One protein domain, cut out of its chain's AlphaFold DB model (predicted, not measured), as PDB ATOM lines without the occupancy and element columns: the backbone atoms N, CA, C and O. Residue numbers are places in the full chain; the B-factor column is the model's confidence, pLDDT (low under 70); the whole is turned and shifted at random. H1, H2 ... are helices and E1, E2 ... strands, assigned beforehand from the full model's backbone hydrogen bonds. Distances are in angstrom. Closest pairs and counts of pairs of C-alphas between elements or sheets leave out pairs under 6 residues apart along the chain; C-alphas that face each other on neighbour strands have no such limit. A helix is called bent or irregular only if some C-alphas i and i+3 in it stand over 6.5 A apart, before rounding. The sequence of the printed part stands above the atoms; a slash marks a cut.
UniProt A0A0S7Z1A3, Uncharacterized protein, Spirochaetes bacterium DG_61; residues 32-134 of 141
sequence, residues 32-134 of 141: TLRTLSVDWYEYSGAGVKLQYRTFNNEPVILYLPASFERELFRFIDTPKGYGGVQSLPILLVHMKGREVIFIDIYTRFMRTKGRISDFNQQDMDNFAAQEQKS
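AT A GLANCE: This is residues 32 to 134 of the 141 residues of an uncharacterized protein of Spirochaetes bacterium DG_61 (UniProt A0A0S7Z1A3). A strongly twisted sheet folds back on itself into two leaves, E3 and E2 partly facing E5, E6 and E4, with bent strand E1 as the hinge; helix H1 crosses over E3. The printed part has 103 residues, with six named strands, E1 to E6, then one named helix. The mixed sheet runs E3, E2, E1, E5, E6, E4. The class is mixed, helices and strands; the whole is compact, radius of gyration of the C-alphas 13.8 A, spanning 39 by 36 by 27 A.

HOW THE PARTS SIT: E1, residues 32 to 44, bends by 89 degrees at residue 39. Its residues 32 to 37 pair antiparallel with E5, residues 90 to 96 (N 34 to O 93, 2.9 A). Its residues 37 to 44 pair with E2, residues 47 to 53, as a hairpin (N 42 to O 49, 2.8 A). E3, residues 59 to 65, completes a meander, each strand the antiparallel neighbour of the one before (N 50 to O 62, 3.0 A). E5 forms a hairpin with E6, residues 99 to 106 (N 92 to O 104, 2.8 A). Edge strand E4, residues 73 to 76, is parallel to E6 at 31 degrees (N 74 to O 103, 3.0 A). H1, residues 121 to 133, is on the sheet at a height of 7.6 A, across the strands, 66 degrees to E3 on the local plane. The closest C-alphas of H1 and E3 are Phe 127 and Pro 65, 5.4 A. In H1 every O i to N i+4 pair is within hydrogen-bond range.

IN THESE COORDINATES: E1 begins at C-alpha 32 (35.169, -34.499, -30.913) and spans 29.4 A; E6 spans 20.6 A. H1 spans 18.5 A, ending at C-alpha 133 (25.701, -36.763, -8.325).

THE WHOLE: The C-alphas farthest apart, Gly 81 and Gln 121, are 40.5 A apart. The printed part has no cut. The links E4 to E5 and E6 to H1 are long; pLDDT is under 70 at residues 78 to 89 and 107 to 117.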
ATOM      1  N   THR A  32      35.178 -33.215 -30.213       87.94
ATOM      2  CA  THR A  32      35.169 -34.499 -30.913       87.94
ATOM      3  C   THR A  32      33.800 -35.151 -30.798       87.94
ATOM      4  O   THR A  32      33.085 -34.957 -29.818       87.94
ATOM      5  N   LEU A  33      33.442 -35.932 -31.815       87.81
ATOM      6  CA  LEU A  33      32.187 -36.669 -31.866       87.81
ATOM      7  C   LEU A  33      32.455 -38.160 -31.668       87.81
ATOM      8  O   LEU A  33      33.299 -38.744 -32.355       87.81
ATOM      9  N   ARG A  34      31.724 -38.784 -30.744       87.62
ATOM     10  CA  ARG A  34      31.664 -40.240 -30.584       87.62
ATOM     11  C   ARG A  34      30.257 -40.722 -30.896       87.62
ATOM     12  O   ARG A  34      29.287 -40.128 -30.440       87.62
ATOM     13  N   THR A  35      30.155 -41.803 -31.654       88.31
ATOM     14  CA  THR A  35      28.877 -42.388 -32.061       88.31
ATOM     15  C   THR A  35      28.737 -43.755 -31.410       88.31
ATOM     16  O   THR A  35      29.582 -44.619 -31.633       88.31
ATOM     17  N   LEU A  36      27.692 -43.948 -30.606       88.62
ATOM     18  CA  LEU A  36      27.382 -45.219 -29.952       88.62
ATOM     19  C   LEU A  36      26.047 -45.750 -30.473       88.62
ATOM     20  O   LEU A  36      25.085 -44.996 -30.642       88.62
ATOM     21  N   SER A  37      25.997 -47.057 -30.715       85.12
ATOM     22  CA  SER A  37      24.763 -47.748 -31.091       85.12
ATOM     23  C   SER A  37      23.855 -47.877 -29.876       85.12
ATOM     24  O   SER A  37      24.328 -48.258 -28.807       85.12
ATOM     25  N   VAL A  38      22.561 -47.614 -30.034       84.00
ATOM     26  CA  VAL A  38      21.549 -47.827 -28.994       84.00
ATOM     27  C   VAL A  38      20.714 -49.036 -29.371       84.00
ATOM     28  O   VAL A  38      20.151 -49.094 -30.458       84.00
ATOM     29  N   ASP A  39      20.623 -49.998 -28.458       81.19
ATOM     30  CA  ASP A  39      19.788 -51.184 -28.634       81.19
ATOM     31  C   ASP A  39      18.305 -50.831 -28.431       81.19
ATOM     32  O   ASP A  39      17.443 -51.270 -29.188       81.19
ATOM     33  N   TRP A  40      18.006 -50.030 -27.405       80.00
ATOM     34  CA  TRP A  40      16.665 -49.539 -27.084       80.00
ATOM     35  C   TRP A  40      16.733 -48.321 -26.154       80.00
ATOM     36  O   TRP A  40      17.729 -48.104 -25.459       80.00
ATOM     37  N   TYR A  41      15.657 -47.536 -26.115       81.88
ATOM     38  CA  TYR A  41      15.443 -46.503 -25.104       81.88
ATOM     39  C   TYR A  41      13.960 -46.392 -24.750       81.88
ATOM     40  O   TYR A  41      13.100 -46.677 -25.580       81.88
ATOM     41  N   GLU A  42      13.682 -45.942 -23.533       82.44
ATOM     42  CA  GLU A  42      12.352 -45.633 -23.019       82.44
ATOM     43  C   GLU A  42      12.381 -44.235 -22.388       82.44
ATOM     44  O   GLU A  42      13.380 -43.830 -21.780       82.44
ATOM     45  N   TYR A  43      11.293 -43.482 -22.545       83.81
ATOM     46  CA  TYR A  43      11.174 -42.115 -22.042       83.81
ATOM     47  C   TYR A  43       9.933 -41.972 -21.168       83.81
ATOM     48  O   TYR A  43       8.837 -42.364 -21.563       83.81
ATOM     49  N   SER A  44      10.100 -41.358 -20.001       83.44
ATOM     50  CA  SER A  44       9.005 -40.961 -19.114       83.44
ATOM     51  C   SER A  44       9.227 -39.546 -18.589       83.44
ATOM     52  O   SER A  44      10.245 -38.919 -18.869       83.44
ATOM     53  N   GLY A  45       8.298 -39.056 -17.762       84.38
ATOM     54  CA  GLY A  45       8.479 -37.789 -17.051       84.38
ATOM     55  C   GLY A  45       9.699 -37.756 -16.120       84.38
ATOM     56  O   GLY A  45      10.151 -36.668 -15.785       84.38
ATOM     57  N   ALA A  46      10.255 -38.910 -15.724       87.44
ATOM     58  CA  ALA A  46      11.474 -38.973 -14.913       87.44
ATOM     59  C   ALA A  46      12.761 -38.798 -15.743       87.44
ATOM     60  O   ALA A  46      13.792 -38.398 -15.204       87.44
ATOM     61  N   GLY A  47      12.718 -39.085 -17.049       89.50
ATOM     62  CA  GLY A  47      13.880 -39.008 -17.930       89.50
ATOM     63  C   GLY A  47      13.940 -40.125 -18.969       89.50
ATOM     64  O   GLY A  47      12.941 -40.774 -19.290       89.50
ATOM     65  N   VAL A  48      15.143 -40.348 -19.500       89.12
ATOM     66  CA  VAL A  48      15.447 -41.375 -20.503       89.12
ATOM     67  C   VAL A  48      16.251 -42.501 -19.874       89.12
ATOM     68  O   VAL A  48      17.322 -42.277 -19.311       89.12
ATOM     69  N   LYS A  49      15.771 -43.730 -20.038       88.94
ATOM     70  CA  LYS A  49      16.540 -44.950 -19.784       88.94
ATOM     71  C   LYS A  49      16.865 -45.575 -21.129       88.94
ATOM     72  O   LYS A  49      15.957 -45.845 -21.907       88.94
ATOM     73  N   LEU A  50      18.138 -45.811 -21.418       87.75
ATOM     74  CA  LEU A  50      18.551 -46.412 -22.685       87.75
ATOM     75  C   LEU A  50      19.658 -47.431 -22.487       87.75
ATOM     76  O   LEU A  50      20.454 -47.308 -21.560       87.75
ATOM     77  N   GLN A  51      19.734 -48.406 -23.381       89.00
ATOM     78  CA  GLN A  51      20.869 -49.313 -23.477       89.00
ATOM     79  C   GLN A  51      21.660 -48.993 -24.736       89.00
ATOM     80  O   GLN A  51      21.127 -49.078 -25.841       89.00
ATOM     81  N   TYR A  52      22.934 -48.665 -24.568       89.38
ATOM     82  CA  TYR A  52      23.866 -48.473 -25.671       89.38
ATOM     83  C   TYR A  52      24.972 -49.522 -25.643       89.38
ATOM     84  O   TYR A  52      25.146 -50.233 -24.653       89.38
ATOM     85  N   ARG A  53      25.716 -49.613 -26.743       89.69
ATOM     86  CA  ARG A  53      26.893 -50.468 -26.870       89.69
ATOM     87  C   ARG A  53      28.162 -49.638 -26.900       89.69
ATOM     88  O   ARG A  53      28.238 -48.664 -27.650       89.69
ATOM     89  N   THR A  54      29.135 -50.026 -26.088       92.38
ATOM     90  CA  THR A  54      30.504 -49.487 -26.100       92.38
ATOM     91  C   THR A  54      31.255 -49.928 -27.367       92.38
ATOM     92  O   THR A  54      30.722 -50.681 -28.190       92.38
ATOM     93  N   PHE A  55      32.497 -49.473 -27.563       89.12
ATOM     94  CA  PHE A  55      33.265 -49.808 -28.769       89.12
ATOM     95  C   PHE A  55      33.694 -51.278 -28.824       89.12
ATOM     96  O   PHE A  55      33.845 -51.826 -29.916       89.12
ATOM     97  N   ASN A  56      33.801 -51.944 -27.676       93.12
ATOM     98  CA  ASN A  56      34.003 -53.383 -27.566       93.12
ATOM     99  C   ASN A  56      32.696 -54.206 -27.627       93.12
ATOM    100  O   ASN A  56      32.730 -55.419 -27.419       93.12
ATOM    101  N   ASN A  57      31.563 -53.572 -27.962       88.69
ATOM    102  CA  ASN A  57      30.244 -54.194 -28.116       88.69
ATOM    103  C   ASN A  57      29.581 -54.664 -26.796       88.69
ATOM    104  O   ASN A  57      28.627 -55.450 -26.841       88.69
ATOM    105  N   GLU A  58      30.027 -54.172 -25.633       93.62
ATOM    106  CA  GLU A  58      29.381 -54.420 -24.336       93.62
ATOM    107  C   GLU A  58      28.114 -53.558 -24.147       93.62
ATOM    108  O   GLU A  58      28.143 -52.350 -24.403       93.62
ATOM    109  N   PRO A  59      26.990 -54.136 -23.674       90.81
ATOM    110  CA  PRO A  59      25.776 -53.378 -23.389       90.81
ATOM    111  C   PRO A  59      25.880 -52.621 -22.057       90.81
ATOM    112  O   PRO A  59      26.202 -53.198 -21.017       90.81
ATOM    113  N   VAL A  60      25.531 -51.335 -22.067       92.56
ATOM    114  CA  VAL A  60      25.519 -50.460 -20.887       92.56
ATOM    115  C   VAL A  60      24.192 -49.713 -20.806       92.56
ATOM    116  O   VAL A  60      23.734 -49.141 -21.793       92.56
ATOM    117  N   ILE A  61      23.588 -49.689 -19.614       91.62
ATOM    118  CA  ILE A  61      22.388 -48.891 -19.344       91.62
ATOM    119  C   ILE A  61      22.805 -47.487 -18.911       91.62
ATOM    120  O   ILE A  61      23.590 -47.317 -17.978       91.62
ATOM    121  N   LEU A  62      22.247 -46.487 -19.583       92.25
ATOM    122  CA  LEU A  62      22.378 -45.077 -19.263       92.25
ATOM    123  C   LEU A  62      21.048 -44.550 -18.729       92.25
ATOM    124  O   LEU A  62      19.992 -44.775 -19.325       92.25
ATOM    125  N   TYR A  63      21.131 -43.819 -17.623       92.38
ATOM    126  CA  TYR A  63      20.018 -43.106 -17.012       92.38
ATOM    127  C   TYR A  63      20.268 -41.611 -17.175       92.38
ATOM    128  O   TYR A  63      21.249 -41.094 -16.646       92.38
ATOM    129  N   LEU A  64      19.398 -40.933 -17.919       92.50
ATOM    130  CA  LEU A  64      19.439 -39.493 -18.154       92.50
ATOM    131  C   LEU A  64      18.207 -38.855 -17.500       92.50
ATOM    132  O   LEU A  64      17.121 -38.935 -18.079       92.50
ATOM    133  N   PRO A  65      18.332 -38.273 -16.296       93.81
ATOM    134  CA  PRO A  65      17.221 -37.594 -15.632       93.81
ATOM    135  C   PRO A  65      16.656 -36.454 -16.479       93.81
ATOM    136  O   PRO A  65      17.408 -35.756 -17.157       93.81
ATOM    137  N   ALA A  66      15.343 -36.227 -16.418       91.56
ATOM    138  CA  ALA A  66      14.680 -35.166 -17.184       91.56
ATOM    139  C   ALA A  66      15.235 -33.762 -16.880       91.56
ATOM    140  O   ALA A  66      15.239 -32.901 -17.756       91.56
ATOM    141  N   SER A  67      15.759 -33.541 -15.670       92.06
ATOM    142  CA  SER A  67      16.409 -32.287 -15.267       92.06
ATOM    143  C   SER A  67      17.643 -31.930 -16.101       92.06
ATOM    144  O   SER A  67      17.993 -30.758 -16.177       92.06
ATOM    145  N   PHE A  68      18.277 -32.901 -16.767       90.56
ATOM    146  CA  PHE A  68      19.434 -32.669 -17.640       90.56
ATOM    147  C   PHE A  68      19.051 -32.490 -19.118       90.56
ATOM    148  O   PHE A  68      19.928 -32.324 -19.976       90.56
ATOM    149  N   GLU A  69      17.758 -32.549 -19.451       87.81
ATOM    150  CA  GLU A  69      17.290 -32.338 -20.820       87.81
ATOM    151  C   GLU A  69      17.582 -30.891 -21.250       87.81
ATOM    152  O   GLU A  69      17.372 -29.942 -20.500       87.81
ATOM    153  N   ARG A  70      18.052 -30.711 -22.488       79.19
ATOM    154  CA  ARG A  70      18.510 -29.452 -23.110       79.19
ATOM    155  C   ARG A  70      19.833 -28.896 -22.590       79.19
ATOM    156  O   ARG A  70      20.518 -28.245 -23.374       79.19
ATOM    157  N   GLU A  71      20.203 -29.163 -21.342       85.44
ATOM    158  CA  GLU A  71      21.518 -28.788 -20.805       85.44
ATOM    159  C   GLU A  71      22.599 -29.780 -21.229       85.44
ATOM    160  O   GLU A  71      23.655 -29.382 -21.712       85.44
ATOM    161  N   LEU A  72      22.306 -31.076 -21.102       88.25
ATOM    162  CA  LEU A  72      23.268 -32.140 -21.359       88.25
ATOM    163  C   LEU A  72      22.828 -33.077 -22.474       88.25
ATOM    164  O   LEU A  72      23.673 -33.584 -23.204       88.25
ATOM    165  N   PHE A  73      21.533 -33.341 -22.626       89.62
ATOM    166  CA  PHE A  73      21.064 -34.202 -23.707       89.62
ATOM    167  C   PHE A  73      19.836 -33.650 -24.407       89.62
ATOM    168  O   PHE A  73      19.022 -32.938 -23.822       89.62
ATOM    169  N   ARG A  74      19.687 -33.994 -25.684       87.38
ATOM    170  CA  ARG A  74      18.519 -33.621 -26.479       87.38
ATOM    171  C   ARG A  74      18.184 -34.690 -27.502       87.38
ATOM    172  O   ARG A  74      19.052 -35.397 -28.012       87.38
ATOM    173  N   PHE A  75      16.908 -34.767 -27.840       84.31
ATOM    174  CA  PHE A  75      16.449 -35.546 -28.977       84.31
ATOM    175  C   PHE A  75      16.608 -34.726 -30.248       84.31
ATOM    176  O   PHE A  75      16.197 -33.564 -30.279       84.31
ATOM    177  N   ILE A  76      17.184 -35.321 -31.292       81.69
ATOM    178  CA  ILE A  76      17.266 -34.657 -32.591       81.69
ATOM    179  C   ILE A  76      16.772 -35.553 -33.718       81.69
ATOM    180  O   ILE A  76      16.952 -36.776 -33.720       81.69
ATOM    181  N   ASP A  77      16.165 -34.908 -34.709       74.62
ATOM    182  CA  ASP A  77      15.720 -35.576 -35.917       74.62
ATOM    183  C   ASP A  77      16.918 -36.048 -36.737       74.62
ATOM    184  O   ASP A  77      17.892 -35.322 -36.948       74.62
ATOM    185  N   THR A  78      16.827 -37.261 -37.275       67.69
ATOM    186  CA  THR A  78      17.862 -37.759 -38.182       67.69
ATOM    187  C   THR A  78      17.922 -36.886 -39.446       67.69
ATOM    188  O   THR A  78      16.875 -36.663 -40.082       67.69
ATOM    189  N   PRO A  79      19.122 -36.432 -39.862       61.81
ATOM    190  CA  PRO A  79      19.276 -35.560 -41.019       61.81
ATOM    191  C   PRO A  79      18.701 -36.175 -42.304       61.81
ATOM    192  O   PRO A  79      18.794 -37.382 -42.558       61.81
ATOM    193  N   LYS A  80      18.098 -35.333 -43.152       57.91
ATOM    194  CA  LYS A  80      17.600 -35.738 -44.477       57.91
ATOM    195  C   LYS A  80      18.792 -36.213 -45.326       57.91
ATOM    196  O   LYS A  80      19.757 -35.477 -45.470       57.91
ATOM    197  N   GLY A  81      18.733 -37.436 -45.863       54.66
ATOM    198  CA  GLY A  81      19.802 -38.022 -46.693       54.66
ATOM    199  C   GLY A  81      20.533 -39.221 -46.077       54.66
ATOM    200  O   GLY A  81      21.111 -40.006 -46.817       54.66
ATOM    201  N   TYR A  82      20.413 -39.465 -44.768       54.75
ATOM    202  CA  TYR A  82      20.919 -40.686 -44.112       54.75
ATOM    203  C   TYR A  82      19.974 -41.889 -44.314       54.75
ATOM    204  O   TYR A  82      19.715 -42.667 -43.401       54.75
ATOM    205  N   GLY A  83      19.432 -42.039 -45.529       47.09
ATOM    206  CA  GLY A  83      18.444 -43.060 -45.911       47.09
ATOM    207  C   GLY A  83      18.947 -44.510 -45.892       47.09
ATOM    208  O   GLY A  83      18.211 -45.398 -46.306       47.09
ATOM    209  N   GLY A  84      20.178 -44.748 -45.426       50.22
ATOM    210  CA  GLY A  84      20.786 -46.072 -45.288       50.22
ATOM    211  C   GLY A  84      21.009 -46.531 -43.845       50.22
ATOM    212  O   GLY A  84      21.345 -47.692 -43.640       50.22
ATOM    213  N   VAL A  85      20.809 -45.671 -42.837       51.16
ATOM    214  CA  VAL A  85      20.915 -46.085 -41.427       51.16
ATOM    215  C   VAL A  85      19.572 -46.673 -41.007       51.16
ATOM    216  O   VAL A  85      18.745 -46.023 -40.372       51.16
ATOM    217  N   GLN A  86      19.301 -47.893 -41.464       49.75
ATOM    218  CA  GLN A  86      18.155 -48.644 -40.981       49.75
ATOM    219  C   GLN A  86      18.405 -49.078 -39.528       49.75
ATOM    220  O   GLN A  86      19.361 -49.790 -39.237       49.75
ATOM    221  N   SER A  87      17.458 -48.709 -38.659       51.19
ATOM    222  CA  SER A  87      16.934 -49.485 -37.519       51.19
ATOM    223  C   SER A  87      17.503 -49.371 -36.100       51.19
ATOM    224  O   SER A  87      16.951 -50.050 -35.240       51.19
ATOM    225  N   LEU A  88      18.473 -48.508 -35.779       56.22
ATOM    226  CA  LEU A  88      18.893 -48.345 -34.376       56.22
ATOM    227  C   LEU A  88      18.952 -46.872 -33.951       56.22
ATOM    228  O   LEU A  88      19.477 -46.048 -34.708       56.22
ATOM    229  N   PRO A  89      18.428 -46.520 -32.760       65.12
ATOM    230  CA  PRO A  89      18.731 -45.234 -32.159       65.12
ATOM    231  C   PRO A  89      20.254 -45.086 -32.010       65.12
ATOM    232  O   PRO A  89      20.993 -46.061 -31.864       65.12
ATOM    233  N   ILE A  90      20.747 -43.857 -32.097       80.62
ATOM    234  CA  ILE A  90      22.181 -43.555 -32.018       80.62
ATOM    235  C   ILE A  90      22.385 -42.492 -30.948       80.62
ATOM    236  O   ILE A  90      21.639 -41.513 -30.908       80.62
ATOM    237  N   LEU A  91      23.414 -42.667 -30.116       88.12
ATOM    238  CA  LEU A  91      23.942 -41.590 -29.283       88.12
ATOM    239  C   LEU A  91      25.106 -40.926 -29.989       88.12
ATOM    240  O   LEU A  91      26.086 -41.578 -30.351       88.12
ATOM    241  N   LEU A  92      25.017 -39.614 -30.114       89.75
ATOM    242  CA  LEU A  92      26.137 -38.765 -30.453       89.75
ATOM    243  C   LEU A  92      26.626 -38.075 -29.192       89.75
ATOM    244  O   LEU A  92      25.927 -37.240 -28.630       89.75
ATOM    245  N   VAL A  93      27.828 -38.416 -28.755       91.12
ATOM    246  CA  VAL A  93      28.455 -37.810 -27.587       91.12
ATOM    247  C   VAL A  93      29.466 -36.787 -28.073       91.12
ATOM    248  O   VAL A  93      30.450 -37.134 -28.732       91.12
ATOM    249  N   HIS A  94      29.205 -35.523 -27.764       91.12
ATOM    250  CA  HIS A  94      30.083 -34.409 -28.085       91.12
ATOM    251  C   HIS A  94      31.016 -34.188 -26.909       91.12
ATOM    252  O   HIS A  94      30.571 -33.922 -25.792       91.12
ATOM    253  N   MET A  95      32.312 -34.335 -27.151       89.81
ATOM    254  CA  MET A  95      33.328 -34.318 -26.109       89.81
ATOM    255  C   MET A  95      34.352 -33.222 -26.343       89.81
ATOM    256  O   MET A  95      34.768 -33.000 -27.478       89.81
ATOM    257  N   LYS A  96      34.837 -32.610 -25.267       89.69
ATOM    258  CA  LYS A  96      36.032 -31.761 -25.271       89.69
ATOM    259  C   LYS A  96      37.048 -32.382 -24.319       89.69
ATOM    260  O   LYS A  96      36.777 -32.548 -23.133       89.69
ATOM    261  N   GLY A  97      38.156 -32.865 -24.876       86.56
ATOM    262  CA  GLY A  97      39.082 -33.718 -24.134       86.56
ATOM    263  C   GLY A  97      38.380 -34.979 -23.608       86.56
ATOM    264  O   GLY A  97      37.961 -35.839 -24.385       86.56
ATOM    265  N   ARG A  98      38.257 -35.091 -22.281       85.06
ATOM    266  CA  ARG A  98      37.557 -36.194 -21.587       85.06
ATOM    267  C   ARG A  98      36.162 -35.819 -21.084       85.06
ATOM    268  O   ARG A  98      35.465 -36.682 -20.559       85.06
ATOM    269  N   GLU A  99      35.773 -34.560 -21.222       87.44
ATOM    270  CA  GLU A  99      34.503 -34.044 -20.733       87.44
ATOM    271  C   GLU A  99      33.406 -34.238 -21.781       87.44
ATOM    272  O   GLU A  99      33.614 -33.993 -22.972       87.44
ATOM    273  N   VAL A 100      32.233 -34.684 -21.334       88.00
ATOM    274  CA  VAL A 100      31.025 -34.734 -22.162       88.00
ATOM    275  C   VAL A 100      30.373 -33.361 -22.109       88.00
ATOM    276  O   VAL A 100      29.954 -32.927 -21.043       88.00
ATOM    277  N   ILE A 101      30.278 -32.693 -23.259       90.19
ATOM    278  CA  ILE A 101      29.624 -31.385 -23.364       90.19
ATOM    279  C   ILE A 101      28.118 -31.581 -23.525       90.19
ATOM    280  O   ILE A 101      27.337 -30.988 -22.794       90.19
ATOM    281  N   PHE A 102      27.710 -32.408 -24.491       89.62
ATOM    282  CA  PHE A 102      26.305 -32.748 -24.699       89.62
ATOM    283  C   PHE A 102      26.132 -34.062 -25.469       89.62
ATOM    284  O   PHE A 102      27.063 -34.579 -26.093       89.62
ATOM    285  N   ILE A 103      24.918 -34.603 -25.420       90.81
ATOM    286  CA  ILE A 103      24.525 -35.893 -25.980       90.81
ATOM    287  C   ILE A 103      23.306 -35.690 -26.885       90.81
ATOM    288  O   ILE A 103      22.235 -35.308 -26.416       90.81
ATOM    289  N   ASP A 104      23.432 -35.996 -28.174       89.06
ATOM    290  CA  ASP A 104      22.274 -36.052 -29.067       89.06
ATOM    291  C   ASP A 104      21.779 -37.490 -29.200       89.06
ATOM    292  O   ASP A 104      22.549 -38.403 -29.497       89.06
ATOM    293  N   ILE A 105      20.476 -37.684 -29.025       86.00
ATOM    294  CA  ILE A 105      19.807 -38.975 -29.195       86.00
ATOM    295  C   ILE A 105      19.031 -38.929 -30.513       86.00
ATOM    296  O   ILE A 105      18.073 -38.164 -30.649       86.00
ATOM    297  N   TYR A 106      19.452 -39.722 -31.502       80.56
ATOM    298  CA  TYR A 106      18.810 -39.785 -32.821       80.56
ATOM    299  C   TYR A 106      17.612 -40.728 -32.779       80.56
ATOM    300  O   TYR A 106      17.755 -41.895 -32.416       80.56
ATOM    301  N   THR A 107      16.444 -40.242 -33.202       63.72
ATOM    302  CA  THR A 107      15.159 -40.936 -33.001       63.72
ATOM    303  C   THR A 107      14.383 -41.246 -34.287       63.72
ATOM    304  O   THR A 107      13.150 -41.278 -34.267       63.72
ATOM    305  N   ARG A 108      15.029 -41.524 -35.436       56.59
ATOM    306  CA  ARG A 108      14.255 -42.063 -36.574       56.59
ATOM    307  C   ARG A 108      13.912 -43.533 -36.383       56.59
ATOM    308  O   ARG A 108      14.791 -44.378 -36.428       56.59
ATOM    309  N   PHE A 109      12.600 -43.777 -36.348       46.47
ATOM    310  CA  PHE A 109      11.916 -45.036 -36.666       46.47
ATOM    311  C   PHE A 109      12.422 -46.239 -35.856       46.47
ATOM    312  O   PHE A 109      13.383 -46.891 -36.221       46.47
ATOM    313  N   MET A 110      11.792 -46.648 -34.764       42.38
ATOM    314  CA  MET A 110      10.373 -46.681 -34.443       42.38
ATOM    315  C   MET A 110      10.266 -46.605 -32.910       42.38
ATOM    316  O   MET A 110      11.100 -47.168 -32.205       42.38
ATOM    317  N   ARG A 111       9.167 -46.054 -32.379       48.12
ATOM    318  CA  ARG A 111       8.603 -46.521 -31.095       48.12
ATOM    319  C   ARG A 111       8.125 -47.978 -31.254       48.12
ATOM    320  O   ARG A 111       6.968 -48.300 -30.990       48.12
ATOM    321  N   THR A 112       8.952 -48.859 -31.820       43.72
ATOM    322  CA  THR A 112       8.663 -50.283 -31.868       43.72
ATOM    323  C   THR A 112       8.754 -50.736 -30.445       43.72
ATOM    324  O   THR A 112       9.827 -50.693 -29.857       43.72
ATOM    325  N   LYS A 113       7.598 -51.132 -29.923       47.50
ATOM    326  CA  LYS A 113       7.408 -51.948 -28.732       47.50
ATOM    327  C   LYS A 113       8.420 -53.103 -28.744       47.50
ATOM    328  O   LYS A 113       8.124 -54.196 -29.210       47.50
ATOM    329  N   GLY A 114       9.639 -52.831 -28.305       44.69
ATOM    330  CA  GLY A 114      10.776 -53.737 -28.315       44.69
ATOM    331  C   GLY A 114      11.170 -53.951 -26.872       44.69
ATOM    332  O   GLY A 114      11.979 -53.204 -26.351       44.69
ATOM    333  N   ARG A 115      10.492 -54.914 -26.229       51.84
ATOM    334  CA  ARG A 115      10.611 -55.285 -24.807       51.84
ATOM    335  C   ARG A 115      10.775 -54.083 -23.869       51.84
ATOM    336  O   ARG A 115      11.830 -53.851 -23.293       51.84
ATOM    337  N   ILE A 116       9.662 -53.380 -23.690       52.62
ATOM    338  CA  ILE A 116       9.454 -52.416 -22.613       52.62
ATOM    339  C   ILE A 116       9.608 -53.190 -21.296       52.62
ATOM    340  O   ILE A 116       8.753 -54.002 -20.946       52.62
ATOM    341  N   SER A 117      10.726 -53.009 -20.595       58.69
ATOM    342  CA  SER A 117      10.677 -53.116 -19.141       58.69
ATOM    343  C   SER A 117      10.070 -51.805 -18.698       58.69
ATOM    344  O   SER A 117      10.725 -50.771 -18.839       58.69
ATOM    345  N   ASP A 118       8.839 -51.844 -18.197       72.00
ATOM    346  CA  ASP A 118       8.237 -50.673 -17.575       72.00
ATOM    347  C   ASP A 118       9.216 -50.093 -16.547       72.00
ATOM    348  O   ASP A 118       9.989 -50.828 -15.912       72.00
ATOM    349  N   PHE A 119       9.205 -48.769 -16.413       82.00
ATOM    350  CA  PHE A 119       9.943 -48.104 -15.352       82.00
ATOM    351  C   PHE A 119       9.519 -48.691 -14.008       82.00
ATOM    352  O   PHE A 119       8.335 -48.707 -13.669       82.00
ATOM    353  N   ASN A 120      10.491 -49.171 -13.243       89.06
ATOM    354  CA  ASN A 120      10.264 -49.672 -11.894       89.06
ATOM    355  C   ASN A 120      10.873 -48.720 -10.853       89.06
ATOM    356  O   ASN A 120      11.519 -47.726 -11.190       89.06
ATOM    357  N   GLN A 121      10.677 -49.032  -9.571       90.81
ATOM    358  CA  GLN A 121      11.215 -48.208  -8.487       90.81
ATOM    359  C   GLN A 121      12.747 -48.099  -8.543       90.81
ATOM    360  O   GLN A 121      13.284 -47.018  -8.345       90.81
ATOM    361  N   GLN A 122      13.445 -49.178  -8.905       92.50
ATOM    362  CA  GLN A 122      14.904 -49.164  -9.033       92.50
ATOM    363  C   GLN A 122      15.380 -48.172 -10.105       92.50
ATOM    364  O   GLN A 122      16.423 -47.543  -9.947       92.50
ATOM    365  N   ASP A 123      14.624 -48.016 -11.193       91.31
ATOM    366  CA  ASP A 123      14.921 -47.014 -12.212       91.31
ATOM    367  C   ASP A 123      14.737 -45.590 -11.671       91.31
ATOM    368  O   ASP A 123      15.562 -44.727 -11.963       91.31
ATOM    369  N   MET A 124      13.707 -45.351 -10.852       92.06
ATOM    370  CA  MET A 124      13.503 -44.054 -10.193       92.06
ATOM    371  C   MET A 124      14.648 -43.734  -9.231       92.06
ATOM    372  O   MET A 124      15.186 -42.628  -9.258       92.06
ATOM    373  N   ASP A 125      15.078 -44.722  -8.448       93.94
ATOM    374  CA  ASP A 125      16.205 -44.582  -7.527       93.94
ATOM    375  C   ASP A 125      17.507 -44.290  -8.292       93.94
ATOM    376  O   ASP A 125      18.318 -43.466  -7.868       93.94
ATOM    377  N   ASN A 126      17.693 -44.911  -9.463       93.50
ATOM    378  CA  ASN A 126      18.839 -44.652 -10.331       93.50
ATOM    379  C   ASN A 126      18.811 -43.240 -10.927       93.50
ATOM    380  O   ASN A 126      19.860 -42.599 -10.964       93.50
ATOM    381  N   PHE A 127      17.650 -42.730 -11.355       93.31
ATOM    382  CA  PHE A 127      17.538 -41.334 -11.790       93.31
ATOM    383  C   PHE A 127      17.891 -40.372 -10.658       93.31
ATOM    384  O   PHE A 127      18.772 -39.534 -10.838       93.31
ATOM    385  N   ALA A 128      17.297 -40.557  -9.475       91.62
ATOM    386  CA  ALA A 128      17.585 -39.728  -8.307       91.62
ATOM    387  C   ALA A 128      19.075 -39.772  -7.925       91.62
ATOM    388  O   ALA A 128      19.673 -38.745  -7.605       91.62
ATOM    389  N   ALA A 129      19.713 -40.941  -8.018       92.69
ATOM    390  CA  ALA A 129      21.142 -41.083  -7.763       92.69
ATOM    391  C   ALA A 129      22.012 -40.321  -8.780       92.69
ATOM    392  O   ALA A 129      23.066 -39.809  -8.404       92.69
ATOM    393  N   GLN A 130      21.611 -40.237 -10.054       91.19
ATOM    394  CA  GLN A 130      22.328 -39.422 -11.046       91.19
ATOM    395  C   GLN A 130      22.120 -37.924 -10.805       91.19
ATOM    396  O   GLN A 130      23.086 -37.163 -10.870       91.19
ATOM    397  N   GLU A 131      20.904 -37.501 -10.451       91.12
ATOM    398  CA  GLU A 131      20.619 -36.104 -10.098       91.12
ATOM    399  C   GLU A 131      21.446 -35.646  -8.892       91.12
ATOM    400  O   GLU A 131      22.108 -34.609  -8.951       91.12
ATOM    401  N   GLN A 132      21.500 -36.463  -7.833       91.56
ATOM    402  CA  GLN A 132      22.302 -36.186  -6.635       91.56
ATOM    403  C   GLN A 132      23.798 -36.071  -6.931       91.56
ATOM    404  O   GLN A 132      24.497 -35.281  -6.302       91.56
ATOM    405  N   LYS A 133      24.306 -36.861  -7.882       89.69
ATOM    406  CA  LYS A 133      25.701 -36.763  -8.325       89.69
ATOM    407  C   LYS A 133      25.941 -35.546  -9.218       89.69
ATOM    408  O   LYS A 133      27.098 -35.173  -9.396       89.69
ATOM    409  N   SER A 134      24.879 -34.979  -9.797       85.56
ATOM    410  CA  SER A 134      24.916 -33.862 -10.748       85.56
ATOM    411  C   SER A 134      25.887 -34.097 -11.913       85.56
ATOM    412  O   SER A 134      26.514 -33.171 -12.418       85.56
TER     413      SER A 134